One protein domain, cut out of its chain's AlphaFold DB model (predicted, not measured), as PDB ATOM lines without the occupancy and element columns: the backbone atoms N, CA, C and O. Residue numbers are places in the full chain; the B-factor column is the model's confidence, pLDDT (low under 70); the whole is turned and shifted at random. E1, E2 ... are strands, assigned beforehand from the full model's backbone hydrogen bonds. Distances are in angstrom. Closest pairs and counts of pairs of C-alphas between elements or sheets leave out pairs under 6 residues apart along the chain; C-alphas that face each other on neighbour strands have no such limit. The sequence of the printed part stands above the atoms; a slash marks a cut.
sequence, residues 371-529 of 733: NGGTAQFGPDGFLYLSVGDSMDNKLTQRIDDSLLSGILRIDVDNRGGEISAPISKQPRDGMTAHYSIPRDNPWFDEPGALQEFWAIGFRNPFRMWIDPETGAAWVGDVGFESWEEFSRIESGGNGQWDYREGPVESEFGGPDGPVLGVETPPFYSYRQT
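AT A GLANCE: This is residues 371 to 529 of the 733 residues of the protein "Cytochrome c domain-containing protein" of Planctomycetes bacterium (UniProt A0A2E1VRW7). With little regular structure, this domain is a partial sandwich: two small antiparallel sheets, E1-E2-E3-E7 and E8-E9-E10-E11, partly face to face, with long loops around them and the short strand pair E4 and E6 at one end. The printed part has 159 residues, 48 of them in eleven named strands, with no named helix: all strand. It is compact, with radius of gyration of the C-alphas 14.9 A and spans 48 by 34 by 24 A.

HOW THE PARTS SIT: E1, residues 375 to 377, E2, 383 to 387, and E3, 406 to 410, form a meander, antiparallel neighbours in turn; N 376 and O 384 are 3.0 A apart, N 385 and O 408 2.9 A. E7, residues 453 to 456, is antiparallel to E3, with N 407 and O 455 2.9 A apart. E4, residues 420 to 422, neighbours E6, 436 to 438, with N 421 and O 437 2.8 A apart; E5, 430 to 432, pairs with no named strand. E8, residues 461 to 466, E9, 473 to 477, E10, 483 to 489, and E11, 524 to 527, form another meander; N 475 and O 487 are 2.9 A apart.

IN THESE COORDINATES: E1 begins at C-alpha 375 (-1.142, 10.393, 13.206). E10 measures 17.9 A.

THE WHOLE: The printed part has no cut. Links E2 to E3, E6 to E7 and E10 to E11 are long. No printed residue is under 70 in pLDDT.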
ATOM      1  N   ASN A 371      -2.742   1.799   3.480       92.06
ATOM      2  CA  ASN A 371      -3.303   2.082   4.800       92.06
ATOM      3  C   ASN A 371      -3.210   3.572   5.161       92.06
ATOM      4  O   ASN A 371      -3.874   4.002   6.103       92.06
ATOM      5  N   GLY A 372      -2.427   4.357   4.413       91.75
ATOM      6  CA  GLY A 372      -1.880   5.618   4.904       91.75
ATOM      7  C   GLY A 372      -0.833   5.329   5.975       91.75
ATOM      8  O   GLY A 372      -0.237   4.244   5.979       91.75
ATOM      9  N   GLY A 373      -0.623   6.242   6.918       90.12
ATOM     10  CA  GLY A 373       0.347   5.910   7.951       90.12
ATOM     11  C   GLY A 373       0.553   6.867   9.098       90.12
ATOM     12  O   GLY A 373       1.143   6.415  10.069       90.12
ATOM     13  N   THR A 374       0.098   8.115   9.038       97.75
ATOM     14  CA  THR A 374       0.482   9.139  10.023       97.75
ATOM     15  C   THR A 374      -0.670   9.502  10.943       97.75
ATOM     16  O   THR A 374      -1.787   9.699  10.469       97.75
ATOM     17  N   ALA A 375      -0.373   9.643  12.230       98.06
ATOM     18  CA  ALA A 375      -1.142  10.393  13.206       98.06
ATOM     19  C   ALA A 375      -0.235  11.497  13.765       98.06
ATOM     20  O   ALA A 375       0.853  11.206  14.244       98.06
ATOM     21  N   GLN A 376      -0.655  12.760  13.686       97.19
ATOM     22  CA  GLN A 376       0.168  13.889  14.132       97.19
ATOM     23  C   GLN A 376      -0.707  15.043  14.616       97.19
ATOM     24  O   GLN A 376      -1.713  15.363  13.985       97.19
ATOM     25  N   PHE A 377      -0.322  15.706  15.707       98.06
ATOM     26  CA  PHE A 377      -0.948  16.967  16.099       98.06
ATOM     27  C   PHE A 377      -0.453  18.130  15.236       98.06
ATOM     28  O   PHE A 377       0.750  18.313  15.052       98.06
ATOM     29  N   GLY A 378      -1.391  18.922  14.718       96.69
ATOM     30  CA  GLY A 378      -1.085  20.171  14.028       96.69
ATOM     31  C   GLY A 378      -0.831  21.333  14.998       96.69
ATOM     32  O   GLY A 378      -1.104  21.225  16.197       96.69
ATOM     33  N   PRO A 379      -0.363  22.490  14.493       95.56
ATOM     34  CA  PRO A 379      -0.127  23.692  15.305       95.56
ATOM     35  C   PRO A 379      -1.411  24.291  15.909       95.56
ATOM     36  O   PRO A 379      -1.351  25.132  16.801       95.56
ATOM     37  N   ASP A 380      -2.577  23.862  15.430       96.31
ATOM     38  CA  ASP A 380      -3.911  24.214  15.927       96.31
ATOM     39  C   ASP A 380      -4.391  23.313  17.088       96.31
ATOM     40  O   ASP A 380      -5.477  23.514  17.648       96.31
ATOM     41  N   GLY A 381      -3.581  22.321  17.470       96.69
ATOM     42  CA  GLY A 381      -3.893  21.362  18.525       96.69
ATOM     43  C   GLY A 381      -4.956  20.337  18.129       96.69
ATOM     44  O   GLY A 381      -5.542  19.711  19.005       96.69
ATOM     45  N   PHE A 382      -5.271  20.179  16.840       98.75
ATOM     46  CA  PHE A 382      -6.108  19.074  16.363       98.75
ATOM     47  C   PHE A 382      -5.237  17.888  15.937       98.75
ATOM     48  O   PHE A 382      -4.084  18.062  15.544       98.75
ATOM     49  N   LEU A 383      -5.795  16.677  16.005       98.88
ATOM     50  CA  LEU A 383      -5.121  15.465  15.544       98.88
ATOM     51  C   LEU A 383      -5.436  15.234  14.064       98.88
ATOM     52  O   LEU A 383      -6.605  15.168  13.678       98.88
ATOM     53  N   TYR A 384      -4.393  15.071  13.258       98.88
ATOM     54  CA  TYR A 384      -4.475  14.769  11.837       98.88
ATOM     55  C   TYR A 384      -4.143  13.301  11.579       98.88
ATOM     56  O   TYR A 384      -3.232  12.756  12.203       98.88
ATOM     57  N   LEU A 385      -4.853  12.669  10.644       98.81
ATOM     58  CA  LEU A 385      -4.620  11.281  10.233       98.81
ATOM     59  C   LEU A 385      -4.477  11.190   8.717       98.81
ATOM     60  O   LEU A 385      -5.361  11.663   8.006       98.81
ATOM     61  N   SER A 386      -3.433  10.531   8.214       98.06
ATOM     62  CA  SER A 386      -3.315  10.214   6.787       98.06
ATOM     63  C   SER A 386      -3.842   8.805   6.501       98.06
ATOM     64  O   SER A 386      -3.393   7.820   7.098       98.06
ATOM     65  N   VAL A 387      -4.811   8.692   5.587       97.44
ATOM     66  CA  VAL A 387      -5.515   7.434   5.300       97.44
ATOM     67  C   VAL A 387      -5.529   7.143   3.802       97.44
ATOM     68  O   VAL A 387      -5.991   7.951   3.001       97.44
ATOM     69  N   GLY A 388      -5.041   5.962   3.420       96.44
ATOM     70  CA  GLY A 388      -5.008   5.514   2.024       96.44
ATOM     71  C   GLY A 388      -6.360   5.051   1.477       96.44
ATOM     72  O   GLY A 388      -7.350   4.927   2.202       96.44
ATOM     73  N   ASP A 389      -6.398   4.776   0.176       94.88
ATOM     74  CA  ASP A 389      -7.593   4.347  -0.565       94.88
ATOM     75  C   ASP A 389      -7.981   2.876  -0.316       94.88
ATOM     76  O   ASP A 389      -9.032   2.402  -0.751       94.88
ATOM     77  N   SER A 390      -7.135   2.121   0.391       92.50
ATOM     78  CA  SER A 390      -7.283   0.688   0.638       92.50
ATOM     79  C   SER A 390      -7.446  -0.166  -0.636       92.50
ATOM     80  O   SER A 390      -8.069  -1.235  -0.570       92.50
ATOM     81  N   MET A 391      -6.866   0.248  -1.768       90.56
ATOM     82  CA  MET A 391      -7.053  -0.334  -3.109       90.56
ATOM     83  C   MET A 391      -8.496  -0.211  -3.647       90.56
ATOM     84  O   MET A 391      -8.902  -1.013  -4.492       90.56
ATOM     85  N   ASP A 392      -9.291   0.740  -3.146       88.75
ATOM     86  CA  ASP A 392     -10.635   1.052  -3.651       88.75
ATOM     87  C   ASP A 392     -10.668   2.470  -4.224       88.75
ATOM     88  O   ASP A 392     -11.109   3.435  -3.602       88.75
ATOM     89  N   ASN A 393     -10.195   2.578  -5.459       85.00
ATOM     90  CA  ASN A 393     -10.030   3.836  -6.164       85.00
ATOM     91  C   ASN A 393     -11.356   4.579  -6.446       85.00
ATOM     92  O   ASN A 393     -11.364   5.775  -6.700       85.00
ATOM     93  N   LYS A 394     -12.510   3.921  -6.276       86.19
ATOM     94  CA  LYS A 394     -13.839   4.558  -6.381       86.19
ATOM     95  C   LYS A 394     -14.193   5.467  -5.201       86.19
ATOM     96  O   LYS A 394     -15.219   6.145  -5.244       86.19
ATOM     97  N   LEU A 395     -13.417   5.410  -4.120       87.69
ATOM     98  CA  LEU A 395     -13.663   6.170  -2.893       87.69
ATOM     99  C   LEU A 395     -12.819   7.447  -2.810       87.69
ATOM    100  O   LEU A 395     -13.026   8.243  -1.904       87.69
ATOM    101  N   THR A 396     -11.921   7.672  -3.769       89.44
ATOM    102  CA  THR A 396     -10.919   8.752  -3.742       89.44
ATOM    103  C   THR A 396     -11.510  10.151  -3.870       89.44
ATOM    104  O   THR A 396     -10.958  11.121  -3.360       89.44
ATOM    105  N   GLN A 397     -12.678  10.244  -4.505       91.81
ATOM    106  CA  GLN A 397     -13.435  11.476  -4.720       91.81
ATOM    107  C   GLN A 397     -14.765  11.457  -3.953       91.81
ATOM    108  O   GLN A 397     -15.777  11.973  -4.428       91.81
ATOM    109  N   ARG A 398     -14.800  10.804  -2.780       92.31
ATOM    110  CA  ARG A 398     -16.005  10.690  -1.949       92.31
ATOM    111  C   ARG A 398     -15.739  11.095  -0.511       92.31
ATOM    112  O   ARG A 398     -14.823  10.595   0.124       92.31
ATOM    113  N   ILE A 399     -16.629  11.932   0.011       95.75
ATOM    114  CA  ILE A 399     -16.616  12.388   1.405       95.75
ATOM    115  C   ILE A 399     -17.788  11.828   2.219       95.75
ATOM    116  O   ILE A 399     -17.927  12.166   3.380       95.75
ATOM    117  N   ASP A 400     -18.658  10.998   1.640       95.62
ATOM    118  CA  ASP A 400     -19.975  10.638   2.196       95.62
ATOM    119  C   ASP A 400     -20.164   9.130   2.479       95.62
ATOM    120  O   ASP A 400     -21.264   8.691   2.828       95.62
ATOM    121  N   ASP A 401     -19.117   8.315   2.297       94.00
ATOM    122  CA  ASP A 401     -19.202   6.846   2.345       94.00
ATOM    123  C   ASP A 401     -18.319   6.243   3.446       94.00
ATOM    124  O   ASP A 401     -18.825   5.667   4.414       94.00
ATOM    125  N   SER A 402     -17.002   6.417   3.336       93.69
ATOM    126  CA  SER A 402     -16.002   5.929   4.285       93.69
ATOM    127  C   SER A 402     -14.914   6.977   4.512       93.69
ATOM    128  O   SER A 402     -14.762   7.906   3.728       93.69
ATOM    129  N   LEU A 403     -14.142   6.810   5.586       96.12
ATOM    130  CA  LEU A 403     -12.988   7.649   5.910       96.12
ATOM    131  C   LEU A 403     -11.717   7.077   5.263       96.12
ATOM    132  O   LEU A 403     -10.852   6.549   5.958       96.12
ATOM    133  N   LEU A 404     -11.653   7.079   3.930       95.25
ATOM    134  CA  LEU A 404     -10.516   6.580   3.143       95.25
ATOM    135  C   LEU A 404     -10.046   7.640   2.141       95.25
ATOM    136  O   LEU A 404     -10.807   8.541   1.807       95.25
ATOM    137  N   SER A 405      -8.821   7.487   1.631       95.69
ATOM    138  CA  SER A 405      -8.238   8.347   0.587       95.69
ATOM    139  C   SER A 405      -8.226   9.840   0.954       95.69
ATOM    140  O   SER A 405      -8.631  10.710   0.182       95.69
ATOM    141  N   GLY A 406      -7.763  10.152   2.162       97.12
ATOM    142  CA  GLY A 406      -7.811  11.514   2.673       97.12
ATOM    143  C   GLY A 406      -6.923  11.766   3.877       97.12
ATOM    144  O   GLY A 406      -6.381  10.848   4.498       97.12
ATOM    145  N   ILE A 407      -6.820  13.047   4.206       98.75
ATOM    146  CA  ILE A 407      -6.312  13.530   5.483       98.75
ATOM    147  C   ILE A 407      -7.528  13.883   6.329       98.75
ATOM    148  O   ILE A 407      -8.382  14.660   5.898       98.75
ATOM    149  N   LEU A 408      -7.614  13.305   7.520       98.75
ATOM    150  CA  LEU A 408      -8.656  13.596   8.499       98.75
ATOM    151  C   LEU A 408      -8.116  14.582   9.532       98.75
ATOM    152  O   LEU A 408      -6.932  14.517   9.851       98.75
ATOM    153  N   ARG A 409      -8.970  15.443  10.087       98.88
ATOM    154  CA  ARG A 409      -8.636  16.368  11.180       98.88
ATOM    155  C   ARG A 409      -9.741  16.351  12.227       98.88
ATOM    156  O   ARG A 409     -10.895  16.655  11.915       98.88
ATOM    157  N   ILE A 410      -9.390  15.987  13.458       98.88
ATOM    158  CA  ILE A 410     -10.340  15.767  14.557       98.88
ATOM    159  C   ILE A 410      -9.917  16.487  15.838       98.88
ATOM    160  O   ILE A 410      -8.733  16.705  16.097       98.88
ATOM    161  N   ASP A 411     -10.895  16.792  16.685       98.81
ATOM    162  CA  ASP A 411     -10.686  17.384  18.001       98.81
ATOM    163  C   ASP A 411     -10.859  16.364  19.120       98.81
ATOM    164  O   ASP A 411     -11.977  16.067  19.561       98.81
ATOM    165  N   VAL A 412      -9.725  15.842  19.581       98.69
ATOM    166  CA  VAL A 412      -9.649  14.840  20.651       98.69
ATOM    167  C   VAL A 412      -9.921  15.427  22.040       98.69
ATOM    168  O   VAL A 412     -10.360  14.690  22.923       98.69
ATOM    169  N   ASP A 413      -9.758  16.742  22.209       97.94
ATOM    170  CA  ASP A 413     -10.038  17.462  23.458       97.94
ATOM    171  C   ASP A 413     -11.528  17.761  23.657       97.94
ATOM    172  O   ASP A 413     -11.949  18.165  24.740       97.94
ATOM    173  N   ASN A 414     -12.354  17.543  22.626       97.12
ATOM    174  CA  ASN A 414     -13.794  17.798  22.669       97.12
ATOM    175  C   ASN A 414     -14.140  19.227  23.140       97.12
ATOM    176  O   ASN A 414     -15.046  19.422  23.957       97.12
ATOM    177  N   ARG A 415     -13.423  20.234  22.618       96.44
ATOM    178  CA  ARG A 415     -13.480  21.635  23.081       96.44
ATOM    179  C   ARG A 415     -14.870  22.265  22.956       96.44
ATOM    180  O   ARG A 415     -15.223  23.137  23.749       96.44
ATOM    181  N   GLY A 416     -15.685  21.807  22.007       96.31
ATOM    182  CA  GLY A 416     -17.071  22.231  21.852       96.31
ATOM    183  C   GLY A 416     -17.222  23.702  21.443       96.31
ATOM    184  O   GLY A 416     -16.293  24.351  20.956       96.31
ATOM    185  N   GLY A 417     -18.425  24.246  21.646       95.44
ATOM    186  CA  GLY A 417     -18.724  25.653  21.368       95.44
ATOM    187  C   GLY A 417     -18.532  26.013  19.894       95.44
ATOM    188  O   GLY A 417     -19.086  25.341  19.025       95.44
ATOM    189  N   GLU A 418     -17.762  27.071  19.637       96.38
ATOM    190  CA  GLU A 418     -17.397  27.557  18.295       96.38
ATOM    191  C   GLU A 418     -16.139  26.875  17.723       96.38
ATOM    192  O   GLU A 418     -15.781  27.127  16.579       96.38
ATOM    193  N   ILE A 419     -15.462  26.018  18.497       98.38
ATOM    194  CA  ILE A 419     -14.225  25.346  18.065       98.38
ATOM    195  C   ILE A 419     -14.571  24.043  17.350       98.38
ATOM    196  O   ILE A 419     -14.140  23.798  16.225       98.38
ATOM    197  N   SER A 420     -15.388  23.215  17.994       98.50
ATOM    198  CA  SER A 420     -15.741  21.892  17.493       98.50
ATOM    199  C   SER A 420     -17.179  21.511  17.839       98.50
ATOM    200  O   SER A 420     -17.824  22.106  18.710       98.50
ATOM    201  N   ALA A 421     -17.721  20.531  17.120       98.38
ATOM    202  CA  ALA A 421     -19.074  20.022  17.307       98.38
ATOM    203  C   ALA A 421     -19.089  18.490  17.418       98.38
ATOM    204  O   ALA A 421     -18.223  17.826  16.850       98.38
ATOM    205  N   PRO A 422     -20.074  17.894  18.114       98.19
ATOM    206  CA  PRO A 422     -20.223  16.443  18.144       98.19
ATOM    207  C   PRO A 422     -20.354  15.846  16.739       98.19
ATOM    208  O   PRO A 422     -20.967  16.449  15.859       98.19
ATOM    209  N   ILE A 423     -19.835  14.629  16.569       98.12
ATOM    210  CA  ILE A 423     -19.952  13.854  15.330       98.12
ATOM    211  C   ILE A 423     -21.433  13.722  14.946       98.12
ATOM    212  O   ILE A 423     -22.241  13.191  15.714       98.12
ATOM    213  N   SER A 424     -21.792  14.195  13.753       95.62
ATOM    214  CA  SER A 424     -23.179  14.171  13.266       95.62
ATOM    215  C   SER A 424     -23.478  12.991  12.333       95.62
ATOM    216  O   SER A 424     -24.641  12.611  12.153       95.62
ATOM    217  N   LYS A 425     -22.436  12.380  11.759       96.75
ATOM    218  CA  LYS A 425     -22.527  11.333  10.740       96.75
ATOM    219  C   LYS A 425     -21.521  10.220  11.022       96.75
ATOM    220  O   LYS A 425     -20.440  10.473  11.519       96.75
ATOM    221  N   GLN A 426     -21.898   8.983  10.712       97.38
ATOM    222  CA  GLN A 426     -21.025   7.813  10.834       97.38
ATOM    223  C   GLN A 426     -20.626   7.301   9.445       97.38
ATOM    224  O   GLN A 426     -21.464   7.367   8.532       97.38
ATOM    225  N   PRO A 427     -19.406   6.747   9.282       96.56
ATOM    226  CA  PRO A 427     -19.031   6.036   8.065       96.56
ATOM    227  C   PRO A 427     -19.949   4.826   7.850       96.56
ATOM    228  O   PRO A 427     -20.461   4.245   8.810       96.56
ATOM    229  N   ARG A 428     -20.156   4.422   6.590       94.50
ATOM    230  CA  ARG A 428     -21.074   3.327   6.231       94.50
ATOM    231  C   ARG A 428     -20.745   2.023   6.958       94.50
ATOM    232  O   ARG A 428     -21.650   1.378   7.479       94.50
ATOM    233  N   ASP A 429     -19.468   1.646   6.963       89.94
ATOM    234  CA  ASP A 429     -18.969   0.396   7.536       89.94
ATOM    235  C   ASP A 429     -17.919   0.692   8.618       89.94
ATOM    236  O   ASP A 429     -16.718   0.514   8.421       89.94
ATOM    237  N   GLY A 430     -18.354   1.176   9.778       93.00
ATOM    238  CA  GLY A 430     -17.448   1.465  10.885       93.00
ATOM    239  C   GLY A 430     -18.087   2.281  11.998       93.00
ATOM    240  O   GLY A 430     -19.299   2.477  12.029       93.00
ATOM    241  N   MET A 431     -17.246   2.743  12.916       95.94
ATOM    242  CA  MET A 431     -17.633   3.611  14.021       95.94
ATOM    243  C   MET A 431     -16.578   4.689  14.249       95.94
ATOM    244  O   MET A 431     -15.375   4.437  14.143       95.94
ATOM    245  N   THR A 432     -17.063   5.861  14.633       98.25
ATOM    246  CA  THR A 432     -16.297   7.008  15.114       98.25
ATOM    247  C   THR A 432     -16.928   7.530  16.403       98.25
ATOM    248  O   THR A 432     -18.151   7.670  16.491       98.25
ATOM    249  N   ALA A 433     -16.121   7.765  17.434       98.12
ATOM    250  CA  ALA A 433     -16.598   8.187  18.746       98.12
ATOM    251  C   ALA A 433     -15.489   8.859  19.570       98.12
ATOM    252  O   ALA A 433     -14.307   8.738  19.265       98.12
ATOM    253  N   HIS A 434     -15.882   9.504  20.671       98.06
ATOM    254  CA  HIS A 434     -14.976  10.057  21.692       98.06
ATOM    255  C   HIS A 434     -14.073  11.217  21.236       98.06
ATOM    256  O   HIS A 434     -13.143  11.593  21.946       98.06
ATOM    257  N   TYR A 435     -14.391  11.829  20.102       98.62
ATOM    258  CA  TYR A 435     -13.844  13.102  19.647       98.62
ATOM    259  C   TYR A 435     -14.968  13.963  19.064       98.62
ATOM    260  O   TYR A 435     -16.106  13.512  18.888       98.62
ATOM    261  N   SER A 436     -14.625  15.201  18.739       98.75
ATOM    262  CA  SER A 436     -15.500  16.152  18.064       98.75
ATOM    263  C   SER A 436     -14.873  16.625  16.753       98.75
ATOM    264  O   SER A 436     -13.692  16.398  16.492       98.75
ATOM    265  N   ILE A 437     -15.676  17.240  15.896       98.75
ATOM    266  CA  ILE A 437     -15.261  17.709  14.580       98.75
ATOM    267  C   ILE A 437     -14.960  19.208  14.646       98.75
ATOM    268  O   ILE A 437     -15.853  19.958  15.056       98.75
ATOM    269  N   PRO A 438     -13.765  19.667  14.234       98.69
ATOM    270  CA  PRO A 438     -13.476  21.090  14.084       98.69
ATOM    271  C   PRO A 438     -14.482  21.770  13.146       98.69
ATOM    272  O   PRO A 438     -14.761  21.272  12.054       98.69
ATOM    273  N   ARG A 439     -15.043  22.909  13.562       98.38
ATOM    274  CA  ARG A 439     -16.072  23.619  12.775       98.38
ATOM    275  C   ARG A 439     -15.544  24.243  11.490       98.38
ATOM    276  O   ARG A 439     -16.318  24.513  10.582       98.38
ATOM    277  N   ASP A 440     -14.244  24.492  11.439       98.06
ATOM    278  CA  ASP A 440     -13.517  25.034  10.296       98.06
ATOM    279  C   ASP A 440     -13.027  23.941   9.327       98.06
ATOM    280  O   ASP A 440     -12.319  24.258   8.373       98.06
ATOM    281  N   ASN A 441     -13.404  22.668   9.523       98.56
ATOM    282  CA  ASN A 441     -13.161  21.649   8.504       98.56
ATOM    283  C   ASN A 441     -13.919  21.995   7.200       98.56
ATOM    284  O   ASN A 441     -15.077  22.420   7.237       98.56
ATOM    285  N   PRO A 442     -13.303  21.769   6.027       98.00
ATOM    286  CA  PRO A 442     -13.760  22.310   4.742       98.00
ATOM    287  C   PRO A 442     -15.136  21.801   4.294       98.00
ATOM    288  O   PRO A 442     -15.838  22.495   3.562       98.00
ATOM    289  N   TRP A 443     -15.538  20.611   4.746       97.44
ATOM    290  CA  TRP A 443     -16.838  20.005   4.433       97.44
ATOM    291  C   TRP A 443     -17.755  19.895   5.653       97.44
ATOM    292  O   TRP A 443     -18.664  19.066   5.671       97.44
ATOM    293  N   PHE A 444     -17.540  20.723   6.681       98.06
ATOM    294  CA  PHE A 444     -18.339  20.680   7.904       98.06
ATOM    295  C   PHE A 444     -19.840  20.881   7.630       98.06
ATOM    296  O   PHE A 444     -20.658  20.109   8.120       98.06
ATOM    297  N   ASP A 445     -20.222  21.858   6.809       96.25
ATOM    298  CA  ASP A 445     -21.635  22.143   6.512       96.25
ATOM    299  C   ASP A 445     -22.183  21.391   5.281       96.25
ATOM    300  O   ASP A 445     -23.353  21.560   4.923       96.25
ATOM    301  N   GLU A 446     -21.371  20.551   4.626       95.81
ATOM    302  CA  GLU A 446     -21.772  19.846   3.404       95.81
ATOM    303  C   GLU A 446     -22.754  18.700   3.729       95.81
ATOM    304  O   GLU A 446     -22.422  17.778   4.487       95.81
ATOM    305  N   PRO A 447     -23.980  18.702   3.167       94.12
ATOM    306  CA  PRO A 447     -24.980  17.697   3.496       94.12
ATOM    307  C   PRO A 447     -24.528  16.265   3.193       94.12
ATOM    308  O   PRO A 447     -24.335  15.869   2.048       94.12
ATOM    309  N   GLY A 448     -24.461  15.441   4.239       94.06
ATOM    310  CA  GLY A 448     -24.129  14.021   4.122       94.06
ATOM    311  C   GLY A 448     -22.635  13.709   4.143       94.06
ATOM    312  O   GLY A 448     -22.302  12.525   4.204       94.06
ATOM    313  N   ALA A 449     -21.770  14.727   4.163       97.12
ATOM    314  CA  ALA A 449     -20.339  14.543   4.333       97.12
ATOM    315  C   ALA A 449     -20.000  13.936   5.704       97.12
ATOM    316  O   ALA A 449     -20.648  14.194   6.723       97.12
ATOM    317  N   LEU A 450     -18.955  13.120   5.709       98.31
ATOM    318  CA  LEU A 450     -18.162  12.768   6.872       98.31
ATOM    319  C   LEU A 450     -17.254  13.967   7.148       98.31
ATOM    320  O   LEU A 450     -16.349  14.284   6.377       98.31
ATOM    321  N   GLN A 451     -17.581  14.702   8.204       98.50
ATOM    322  CA  GLN A 451     -17.042  16.036   8.467       98.50
ATOM    323  C   GLN A 451     -15.583  15.994   8.974       98.50
ATOM    324  O   GLN A 451     -14.961  17.034   9.174       98.50
ATOM    325  N   GLU A 452     -15.024  14.798   9.177       98.69
ATOM    326  CA  GLU A 452     -13.632  14.544   9.546       98.69
ATOM    327  C   GLU A 452     -12.639  14.927   8.441       98.69
ATOM    328  O   GLU A 452     -11.478  15.196   8.747       98.69
ATOM    329  N   PHE A 453     -13.053  14.926   7.169       98.75
ATOM    330  CA  PHE A 453     -12.145  15.184   6.052       98.75
ATOM    331  C   PHE A 453     -11.597  16.616   6.071       98.75
ATOM    332  O   PHE A 453     -12.341  17.597   6.111       98.75
ATOM    333  N   TRP A 454     -10.273  16.715   5.971       98.69
ATOM    334  CA  TRP A 454      -9.520  17.956   5.812       98.69
ATOM    335  C   TRP A 454      -8.938  18.100   4.402       98.69
ATOM    336  O   TRP A 454      -8.902  19.203   3.869       98.69
ATOM    337  N   ALA A 455      -8.540  16.992   3.776       98.62
ATOM    338  CA  ALA A 455      -8.181  16.911   2.359       98.62
ATOM    339  C   ALA A 455      -8.502  15.507   1.819       98.62
ATOM    340  O   ALA A 455      -8.634  14.562   2.602       98.62
ATOM    341  N   ILE A 456      -8.616  15.358   0.498       97.88
ATOM    342  CA  ILE A 456      -8.991  14.095  -0.172       97.88
ATOM    343  C   ILE A 456      -8.101  13.797  -1.386       97.88
ATOM    344  O   ILE A 456      -7.237  14.597  -1.736       97.88
ATOM    345  N   GLY A 457      -8.342  12.671  -2.060       96.19
ATOM    346  CA  GLY A 457      -7.731  12.361  -3.350       96.19
ATOM    347  C   GLY A 457      -6.292  11.878  -3.233       96.19
ATOM    348  O   GLY A 457      -5.452  12.302  -4.018       96.19
ATOM    349  N   PHE A 458      -6.015  11.009  -2.257       97.06
ATOM    350  CA  PHE A 458      -4.697  10.389  -2.059       97.06
ATOM    351  C   PHE A 458      -4.746   8.877  -2.251       97.06
ATOM    352  O   PHE A 458      -5.728   8.223  -1.882       97.06
ATOM    353  N   ARG A 459      -3.666   8.284  -2.754       96.12
ATOM    354  CA  ARG A 459      -3.575   6.832  -2.944       96.12
ATOM    355  C   ARG A 459      -3.174   6.125  -1.659       96.12
ATOM    356  O   ARG A 459      -3.929   5.328  -1.099       96.12
ATOM    357  N   ASN A 460      -1.980   6.420  -1.178       96.44
ATOM    358  CA  ASN A 460      -1.385   5.891   0.033       96.44
ATOM    359  C   ASN A 460      -0.470   6.955   0.674       96.44
ATOM    360  O   ASN A 460       0.757   6.830   0.600       96.44
ATOM    361  N   PRO A 461      -1.056   7.982   1.323       97.25
ATOM    362  CA  PRO A 461      -0.314   9.061   1.965       97.25
ATOM    363  C   PRO A 461       0.394   8.520   3.217       97.25
ATOM    364  O   PRO A 461      -0.198   8.447   4.299       97.25
ATOM    365  N   PHE A 462       1.636   8.058   3.066       95.69
ATOM    366  CA  PHE A 462       2.318   7.237   4.068       95.69
ATOM    367  C   PHE A 462       2.846   8.074   5.240       95.69
ATOM    368  O   PHE A 462       2.349   7.916   6.363       95.69
ATOM    369  N   ARG A 463       3.794   8.994   4.992       97.38
ATOM    370  CA  ARG A 463       4.182  10.027   5.967       97.38
ATOM    371  C   ARG A 463       3.682  11.401   5.572       97.38
ATOM    372  O   ARG A 463       3.748  11.804   4.411       97.38
ATOM    373  N   MET A 464       3.196  12.106   6.581       97.56
ATOM    374  CA  MET A 464       2.702  13.466   6.499       97.56
ATOM    375  C   MET A 464       3.374  14.311   7.581       97.56
ATOM    376  O   MET A 464       3.619  13.829   8.682       97.56
ATOM    377  N   TRP A 465       3.631  15.575   7.266       97.25
ATOM    378  CA  TRP A 465       4.082  16.584   8.214       97.25
ATOM    379  C   TRP A 465       3.203  17.826   8.106       97.25
ATOM    380  O   TRP A 465       3.139  18.440   7.039       97.25
ATOM    381  N   ILE A 466       2.542  18.221   9.194       97.44
ATOM    382  CA  ILE A 466       1.860  19.519   9.271       97.44
ATOM    383  C   ILE A 466       2.893  20.583   9.645       97.44
ATOM    384  O   ILE A 466       3.398  20.602  10.766       97.44
ATOM    385  N   ASP A 467       3.229  21.470   8.706       94.31
ATOM    386  CA  ASP A 467       4.234  22.508   8.936       94.31
ATOM    387  C   ASP A 467       3.734  23.525   9.975       94.31
ATOM    388  O   ASP A 467       2.759  24.230   9.705       94.31
ATOM    389  N   PRO A 468       4.388  23.654  11.144       90.31
ATOM    390  CA  PRO A 468       3.889  24.499  12.226       90.31
ATOM    391  C   PRO A 468       3.872  25.993  11.879       90.31
ATOM    392  O   PRO A 468       3.130  26.749  12.500       90.31
ATOM    393  N   GLU A 469       4.666  26.434  10.895       89.12
ATOM    394  CA  GLU A 469       4.686  27.839  10.470       89.12
ATOM    395  C   GLU A 469       3.546  28.198   9.510       89.12
ATOM    396  O   GLU A 469       3.063  29.330   9.531       89.12
ATOM    397  N   THR A 470       3.131  27.265   8.648       91.50
ATOM    398  CA  THR A 470       2.181  27.550   7.557       91.50
ATOM    399  C   THR A 470       0.837  26.848   7.712       91.50
ATOM    400  O   THR A 470      -0.138  27.277   7.102       91.50
ATOM    401  N   GLY A 471       0.767  25.775   8.504       93.38
ATOM    402  CA  GLY A 471      -0.399  24.897   8.606       93.38
ATOM    403  C   GLY A 471      -0.616  23.995   7.386       93.38
ATOM    404  O   GLY A 471      -1.605  23.267   7.345       93.38
ATOM    405  N   ALA A 472       0.280  24.023   6.392       95.75
ATOM    406  CA  ALA A 472       0.198  23.156   5.222       95.75
ATOM    407  C   ALA A 472       0.684  21.736   5.548       95.75
ATOM    408  O   ALA A 472       1.678  21.550   6.256       95.75
ATOM    409  N   ALA A 473       0.017  20.736   4.978       97.88
ATOM    410  CA  ALA A 473       0.429  19.344   5.047       97.88
ATOM    411  C   ALA A 473       1.426  19.029   3.925       97.88
ATOM    412  O   ALA A 473       1.131  19.222   2.746       97.88
ATOM    413  N   TRP A 474       2.588  18.503   4.291       98.00
ATOM    414  CA  TRP A 474       3.574  17.931   3.378       98.00
ATOM    415  C   TRP A 474       3.435  16.419   3.396       98.00
ATOM    416  O   TRP A 474       3.641  15.796   4.432       98.00
ATOM    417  N   VAL A 475       3.048  15.832   2.270       98.31
ATOM    418  CA  VAL A 475       2.588  14.443   2.199       98.31
ATOM    419  C   VAL A 475       3.433  13.683   1.190       98.31
ATOM    420  O   VAL A 475       3.520  14.104   0.040       98.31
ATOM    421  N   GLY A 476       4.034  12.568   1.602       97.81
ATOM    422  CA  GLY A 476       4.522  11.554   0.669       97.81
ATOM    423  C   GLY A 476       3.389  10.600   0.313       97.81
ATOM    424  O   GLY A 476       2.897   9.889   1.193       97.81
ATOM    425  N   ASP A 477       2.970  10.595  -0.949       97.25
ATOM    426  CA  ASP A 477       1.934   9.702  -1.461       97.25
ATOM    427  C   ASP A 477       2.565   8.642  -2.372       97.25
ATOM    428  O   ASP A 477       3.152   8.954  -3.413       97.25
ATOM    429  N   VAL A 478       2.492   7.375  -1.944       95.81
ATOM    430  CA  VAL A 478       3.047   6.262  -2.722       95.81
ATOM    431  C   VAL A 478       2.162   6.040  -3.940       95.81
ATOM    432  O   VAL A 478       1.004   5.626  -3.802       95.81
ATOM    433  N   GLY A 479       2.715   6.264  -5.130       91.06
ATOM    434  CA  GLY A 479       1.963   6.185  -6.379       91.06
ATOM    435  C   GLY A 479       1.762   4.759  -6.894       91.06
ATOM    436  O   GLY A 479       2.032   3.769  -6.207       91.06
ATOM    437  N   PHE A 480       1.185   4.629  -8.089       86.75
ATOM    438  CA  PHE A 480       0.650   3.359  -8.580       86.75
ATOM    439  C   PHE A 480       1.638   2.555  -9.417       86.75
ATOM    440  O   PHE A 480       2.046   1.467  -9.004       86.75
ATOM    441  N   GLU A 481       1.985   3.054 -10.600       75.69
ATOM    442  CA  GLU A 481       2.794   2.330 -11.585       75.69
ATOM    443  C   GLU A 481       3.999   3.116 -12.074       75.69
ATOM    444  O   GLU A 481       5.005   2.514 -12.459       75.69
ATOM    445  N   SER A 482       3.888   4.439 -12.129       81.12
ATOM    446  CA  SER A 482       4.827   5.266 -12.873       81.12
ATOM    447  C   SER A 482       5.437   6.375 -12.048       81.12
ATOM    448  O   SER A 482       6.586   6.717 -12.326       81.12
ATOM    449  N   TRP A 483       4.728   6.928 -11.069       92.00
ATOM    450  CA  TRP A 483       5.202   8.106 -10.347       92.00
ATOM    451  C   TRP A 483       5.114   7.930  -8.843       92.00
ATOM    452  O   TRP A 483       4.282   7.191  -8.343       92.00
ATOM    453  N   GLU A 484       6.007   8.611  -8.144       95.50
ATOM    454  CA  GLU A 484       5.938   8.859  -6.709       95.50
ATOM    455  C   GLU A 484       5.706  10.350  -6.496       95.50
ATOM    456  O   GLU A 484       6.252  11.166  -7.251       95.50
ATOM    457  N   GLU A 485       4.919  10.709  -5.485       96.75
ATOM    458  CA  GLU A 485       4.398  12.064  -5.328       96.75
ATOM    459  C   GLU A 485       4.680  12.641  -3.941       96.75
ATOM    460  O   GLU A 485       4.571  11.971  -2.912       96.75
ATOM    461  N   PHE A 486       5.037  13.923  -3.920       97.31
ATOM    462  CA  PHE A 486       5.170  14.730  -2.718       97.31
ATOM    463  C   PHE A 486       4.311  15.973  -2.884       97.31
ATOM    464  O   PHE A 486       4.576  16.814  -3.747       97.31
ATOM    465  N   SER A 487       3.290  16.094  -2.050       96.00
ATOM    466  CA  SER A 487       2.272  17.134  -2.173       96.00
ATOM    467  C   SER A 487       2.346  18.098  -0.999       96.00
ATOM    468  O   SER A 487       2.492  17.680   0.149       96.00
ATOM    469  N   ARG A 488       2.221  19.394  -1.292       96.62
ATOM    470  CA  ARG A 488       1.980  20.448  -0.303       96.62
ATOM    471  C   ARG A 488       0.503  20.813  -0.386       96.62
ATOM    472  O   ARG A 488       0.079  21.394  -1.378       96.62
ATOM    473  N   ILE A 489      -0.264  20.443   0.629       97.38
ATOM    474  CA  ILE A 489      -1.727  20.478   0.622       97.38
ATOM    475  C   ILE A 489      -2.223  21.399   1.733       97.38
ATOM    476  O   ILE A 489      -1.697  21.390   2.843       97.38
ATOM    477  N   GLU A 490      -3.248  22.187   1.430       97.62
ATOM    478  CA  GLU A 490      -3.958  23.030   2.392       97.62
ATOM    479  C   GLU A 490      -5.377  22.490   2.633       97.62
ATOM    480  O   GLU A 490      -5.825  21.543   1.979       97.62
ATOM    481  N   SER A 491      -6.096  23.095   3.583       98.06
ATOM    482  CA  SER A 491      -7.455  22.681   3.930       98.06
ATOM    483  C   SER A 491      -8.392  22.722   2.719       98.06
ATOM    484  O   SER A 491      -8.446  23.710   1.987       98.06
ATOM    485  N   GLY A 492      -9.134  21.637   2.503       98.12
ATOM    486  CA  GLY A 492     -10.015  21.445   1.351       98.12
ATOM    487  C   GLY A 492      -9.291  21.010   0.077       98.12
ATOM    488  O   GLY A 492      -9.927  20.925  -0.975       98.12
ATOM    489  N   GLY A 493      -7.986  20.738   0.140       98.19
ATOM    490  CA  GLY A 493      -7.200  20.282  -1.001       98.19
ATOM    491  C   GLY A 493      -7.576  18.880  -1.493       98.19
ATOM    492  O   GLY A 493      -8.112  18.045  -0.758       98.19
ATOM    493  N   ASN A 494      -7.273  18.635  -2.765       97.88
ATOM    494  CA  ASN A 494      -7.482  17.373  -3.462       97.88
ATOM    495  C   ASN A 494      -6.191  16.952  -4.176       97.88
ATOM    496  O   ASN A 494      -5.764  17.635  -5.108       97.88
ATOM    497  N   GLY A 495      -5.601  15.830  -3.756       97.00
ATOM    498  CA  GLY A 495      -4.365  15.262  -4.313       97.00
ATOM    499  C   GLY A 495      -4.505  14.634  -5.706       97.00
ATOM    500  O   GLY A 495      -3.541  14.098  -6.234       97.00
ATOM    501  N   GLN A 496      -5.686  14.723  -6.325       95.94
ATOM    502  CA  GLN A 496      -5.988  14.307  -7.701       95.94
ATOM    503  C   GLN A 496      -5.969  12.796  -7.978       95.94
ATOM    504  O   GLN A 496      -6.332  12.376  -9.082       95.94
ATOM    505  N   TRP A 497      -5.639  11.956  -6.993       95.44
ATOM    506  CA  TRP A 497      -5.851  10.517  -7.116       95.44
ATOM    507  C   TRP A 497      -7.368  10.215  -7.165       95.44
ATOM    508  O   TRP A 497      -8.156  10.817  -6.436       95.44
ATOM    509  N   ASP A 498      -7.858   9.316  -8.020       93.19
ATOM    510  CA  ASP A 498      -7.120   8.393  -8.892       93.19
ATOM    511  C   ASP A 498      -7.022   8.811 -10.355       93.19
ATOM    512  O   ASP A 498      -6.537   8.022 -11.157       93.19
ATOM    513  N   TYR A 499      -7.448  10.018 -10.728       93.56
ATOM    514  CA  TYR A 499      -7.508  10.440 -12.131       93.56
ATOM    515  C   TYR A 499      -6.202  11.038 -12.665       93.56
ATOM    516  O   TYR A 499      -6.032  11.172 -13.882       93.56
ATOM    517  N   ARG A 500      -5.251  11.360 -11.783       93.94
ATOM    518  CA  ARG A 500      -3.874  11.719 -12.143       93.94
ATOM    519  C   ARG A 500      -2.867  10.877 -11.375       93.94
ATOM    520  O   ARG A 500      -3.154  10.388 -10.288       93.94
ATOM    521  N   GLU A 501      -1.699  10.709 -11.981       91.88
ATOM    522  CA  GLU A 501      -0.521  10.107 -11.361       91.88
ATOM    523  C   GLU A 501       0.717  10.879 -11.840       91.88
ATOM    524  O   GLU A 501       1.109  10.820 -13.011       91.88
ATOM    525  N   GLY A 502       1.318  11.656 -10.949       91.69
ATOM    526  CA  GLY A 502       2.354  12.625 -11.265       91.69
ATOM    527  C   GLY A 502       1.847  13.681 -12.261       91.69
ATOM    528  O   GLY A 502       0.736  14.203 -12.143       91.69
ATOM    529  N   PRO A 503       2.628  14.011 -13.303       90.25
ATOM    530  CA  PRO A 503       2.229  15.018 -14.279       90.25
ATOM    531  C   PRO A 503       1.181  14.522 -15.291       90.25
ATOM    532  O   PRO A 503       0.696  15.329 -16.089       90.25
ATOM    533  N   VAL A 504       0.819  13.232 -15.301       90.50
ATOM    534  CA  VAL A 504      -0.019  12.625 -16.352       90.50
ATOM    535  C   VAL A 504      -1.408  12.226 -15.853       90.50
ATOM    536  O   VAL A 504      -1.639  12.058 -14.659       90.50
ATOM    537  N   GLU A 505      -2.347  12.089 -16.788       91.06
ATOM    538  CA  GLU A 505      -3.635  11.440 -16.528       91.06
ATOM    539  C   GLU A 505      -3.412   9.946 -16.266       91.06
ATOM    540  O   GLU A 505      -2.578   9.309 -16.921       91.06
ATOM    541  N   SER A 506      -4.151   9.391 -15.309       87.12
ATOM    542  CA  SER A 506      -4.081   7.968 -14.985       87.12
ATOM    543  C   SER A 506      -4.888   7.117 -15.976       87.12
ATOM    544  O   SER A 506      -5.686   7.619 -16.772       87.12
ATOM    545  N   GLU A 507      -4.744   5.789 -15.890       83.12
ATOM    546  CA  GLU A 507      -5.563   4.857 -16.679       83.12
ATOM    547  C   GLU A 507      -7.041   4.796 -16.249       83.12
ATOM    548  O   GLU A 507      -7.863   4.231 -16.974       83.12
ATOM    549  N   PHE A 508      -7.392   5.371 -15.094       85.44
ATOM    550  CA  PHE A 508      -8.751   5.338 -14.549       85.44
ATOM    551  C   PHE A 508      -9.633   6.479 -15.072       85.44
ATOM    552  O   PHE A 508     -10.856   6.335 -15.088       85.44
ATOM    553  N   GLY A 509      -9.022   7.548 -15.597       80.75
ATOM    554  CA  GLY A 509      -9.727   8.723 -16.111       80.75
ATOM    555  C   GLY A 509     -10.327   9.605 -15.008       80.75
ATOM    556  O   GLY A 509     -10.328   9.247 -13.838       80.75
ATOM    557  N   GLY A 510     -10.814  10.789 -15.395       80.69
ATOM    558  CA  GLY A 510     -11.445  11.764 -14.492       80.69
ATOM    559  C   GLY A 510     -12.736  11.262 -13.831       80.69
ATOM    560  O   GLY A 510     -13.407  10.397 -14.397       80.69
ATOM    561  N   PRO A 511     -13.134  11.830 -12.675       80.69
ATOM    562  CA  PRO A 511     -14.427  11.521 -12.075       80.69
ATOM    563  C   PRO A 511     -15.581  11.898 -13.020       80.69
ATOM    564  O   PRO A 511     -15.525  12.903 -13.725       80.69
ATOM    565  N   ASP A 512     -16.672  11.122 -12.987       77.69
ATOM    566  CA  ASP A 512     -17.882  11.361 -13.800       77.69
ATOM    567  C   ASP A 512     -18.614  12.682 -13.445       77.69
ATOM    568  O   ASP A 512     -19.533  13.105 -14.153       77.69
ATOM    569  N   GLY A 513     -18.244  13.325 -12.331       80.56
ATOM    570  CA  GLY A 513     -18.863  14.532 -11.780       80.56
ATOM    571  C   GLY A 513     -17.857  15.651 -11.486       80.56
ATOM    572  O   GLY A 513     -16.680  15.530 -11.824       80.56
ATOM    573  N   PRO A 514     -18.304  16.764 -10.868       84.06
ATOM    574  CA  PRO A 514     -17.393  17.830 -10.472       84.06
ATOM    575  C   PRO A 514     -16.360  17.301  -9.476       84.06
ATOM    576  O   PRO A 514     -16.702  16.571  -8.544       84.06
ATOM    577  N   VAL A 515     -15.106  17.699  -9.674       90.19
ATOM    578  CA  VAL A 515     -14.024  17.413  -8.734       90.19
ATOM    579  C   VAL A 515     -14.314  18.132  -7.414       90.19
ATOM    580  O   VAL A 515     -14.668  19.313  -7.409       90.19
ATOM    581  N   LEU A 516     -14.208  17.407  -6.300       92.25
ATOM    582  CA  LEU A 516     -14.401  17.953  -4.956       92.25
ATOM    583  C   LEU A 516     -13.117  18.634  -4.464       92.25
ATOM    584  O   LEU A 516     -12.022  18.146  -4.717       92.25
ATOM    585  N   GLY A 517     -13.240  19.723  -3.706       95.31
ATOM    586  CA  GLY A 517     -12.080  20.416  -3.139       95.31
ATOM    587  C   GLY A 517     -11.224  21.160  -4.170       95.31
ATOM    588  O   GLY A 517     -11.637  21.390  -5.307       95.31
ATOM    589  N   VAL A 518     -10.034  21.579  -3.745       97.19
ATOM    590  CA  VAL A 518      -9.081  22.334  -4.567       97.19
ATOM    591  C   VAL A 518      -8.041  21.384  -5.144       97.19
ATOM    592  O   VAL A 518      -7.174  20.891  -4.421       97.19
ATOM    593  N   GLU A 519      -8.113  21.134  -6.451       96.19
ATOM    594  CA  GLU A 519      -7.110  20.345  -7.173       96.19
ATOM    595  C   GLU A 519      -5.703  20.886  -6.926       96.19
ATOM    596  O   GLU A 519      -5.388  22.026  -7.274       96.19
ATOM    597  N   THR A 520      -4.860  20.053  -6.327       96.12
ATOM    598  CA  THR A 520      -3.503  20.421  -5.947       96.12
ATOM    599  C   THR A 520      -2.542  19.387  -6.524       96.12
ATOM    600  O   THR A 520      -2.447  18.286  -5.981       96.12
ATOM    601  N   PRO A 521      -1.851  19.700  -7.637       95.19
ATOM    602  CA  PRO A 521      -0.861  18.794  -8.201       95.19
ATOM    603  C   PRO A 521       0.294  18.568  -7.221       95.19
ATOM    604  O   PRO A 521       0.549  19.429  -6.367       95.19
ATOM    605  N   PRO A 522       1.024  17.445  -7.352       95.06
ATOM    606  CA  PRO A 522       2.190  17.203  -6.523       95.06
ATOM    607  C   PRO A 522       3.175  18.360  -6.673       95.06
ATOM    608  O   PRO A 522       3.481  18.804  -7.782       95.06
ATOM    609  N   PHE A 523       3.677  18.838  -5.538       94.69
ATOM    610  CA  PHE A 523       4.722  19.853  -5.504       94.69
ATOM    611  C   PHE A 523       5.999  19.316  -6.166       94.69
ATOM    612  O   PHE A 523       6.665  20.019  -6.921       94.69
ATOM    613  N   TYR A 524       6.312  18.046  -5.913       95.94
ATOM    614  CA  TYR A 524       7.400  17.331  -6.559       95.94
ATOM    615  C   TYR A 524       6.963  15.897  -6.858       95.94
ATOM    616  O   TYR A 524       6.283  15.261  -6.055       95.94
ATOM    617  N   SER A 525       7.360  15.373  -8.013       94.50
ATOM    618  CA  SER A 525       7.139  13.972  -8.365       94.50
ATOM    619  C   SER A 525       8.325  13.430  -9.146       94.50
ATOM    620  O   SER A 525       9.001  14.163  -9.869       94.50
ATOM    621  N   TYR A 526       8.586  12.133  -9.018       91.62
ATOM    622  CA  TYR A 526       9.584  11.461  -9.844       91.62
ATOM    623  C   TYR A 526       9.062  10.153 -10.392       91.62
ATOM    624  O   TYR A 526       8.170   9.515  -9.840       91.62
ATOM    625  N   ARG A 527       9.670   9.737 -11.499       87.75
ATOM    626  CA  ARG A 527       9.313   8.493 -12.157       87.75
ATOM    627  C   ARG A 527       9.912   7.304 -11.420       87.75
ATOM    628  O   ARG A 527      11.120   7.290 -11.179       87.75
ATOM    629  N   GLN A 528       9.095   6.295 -11.135       84.75
ATOM    630  CA  GLN A 528       9.537   5.079 -10.467       84.75
ATOM    631  C   GLN A 528      10.714   4.426 -11.211       84.75
ATOM    632  O   GLN A 528      10.757   4.321 -12.445       84.75
ATOM    633  N   THR A 529      11.678   3.952 -10.435       81.31
ATOM    634  CA  THR A 529      12.828   3.171 -10.882       81.31
ATOM    635  C   THR A 529      12.820   1.807 -10.193       81.31
ATOM    636  O   THR A 529      11.937   1.474  -9.404       81.31
TER     637      THR A 529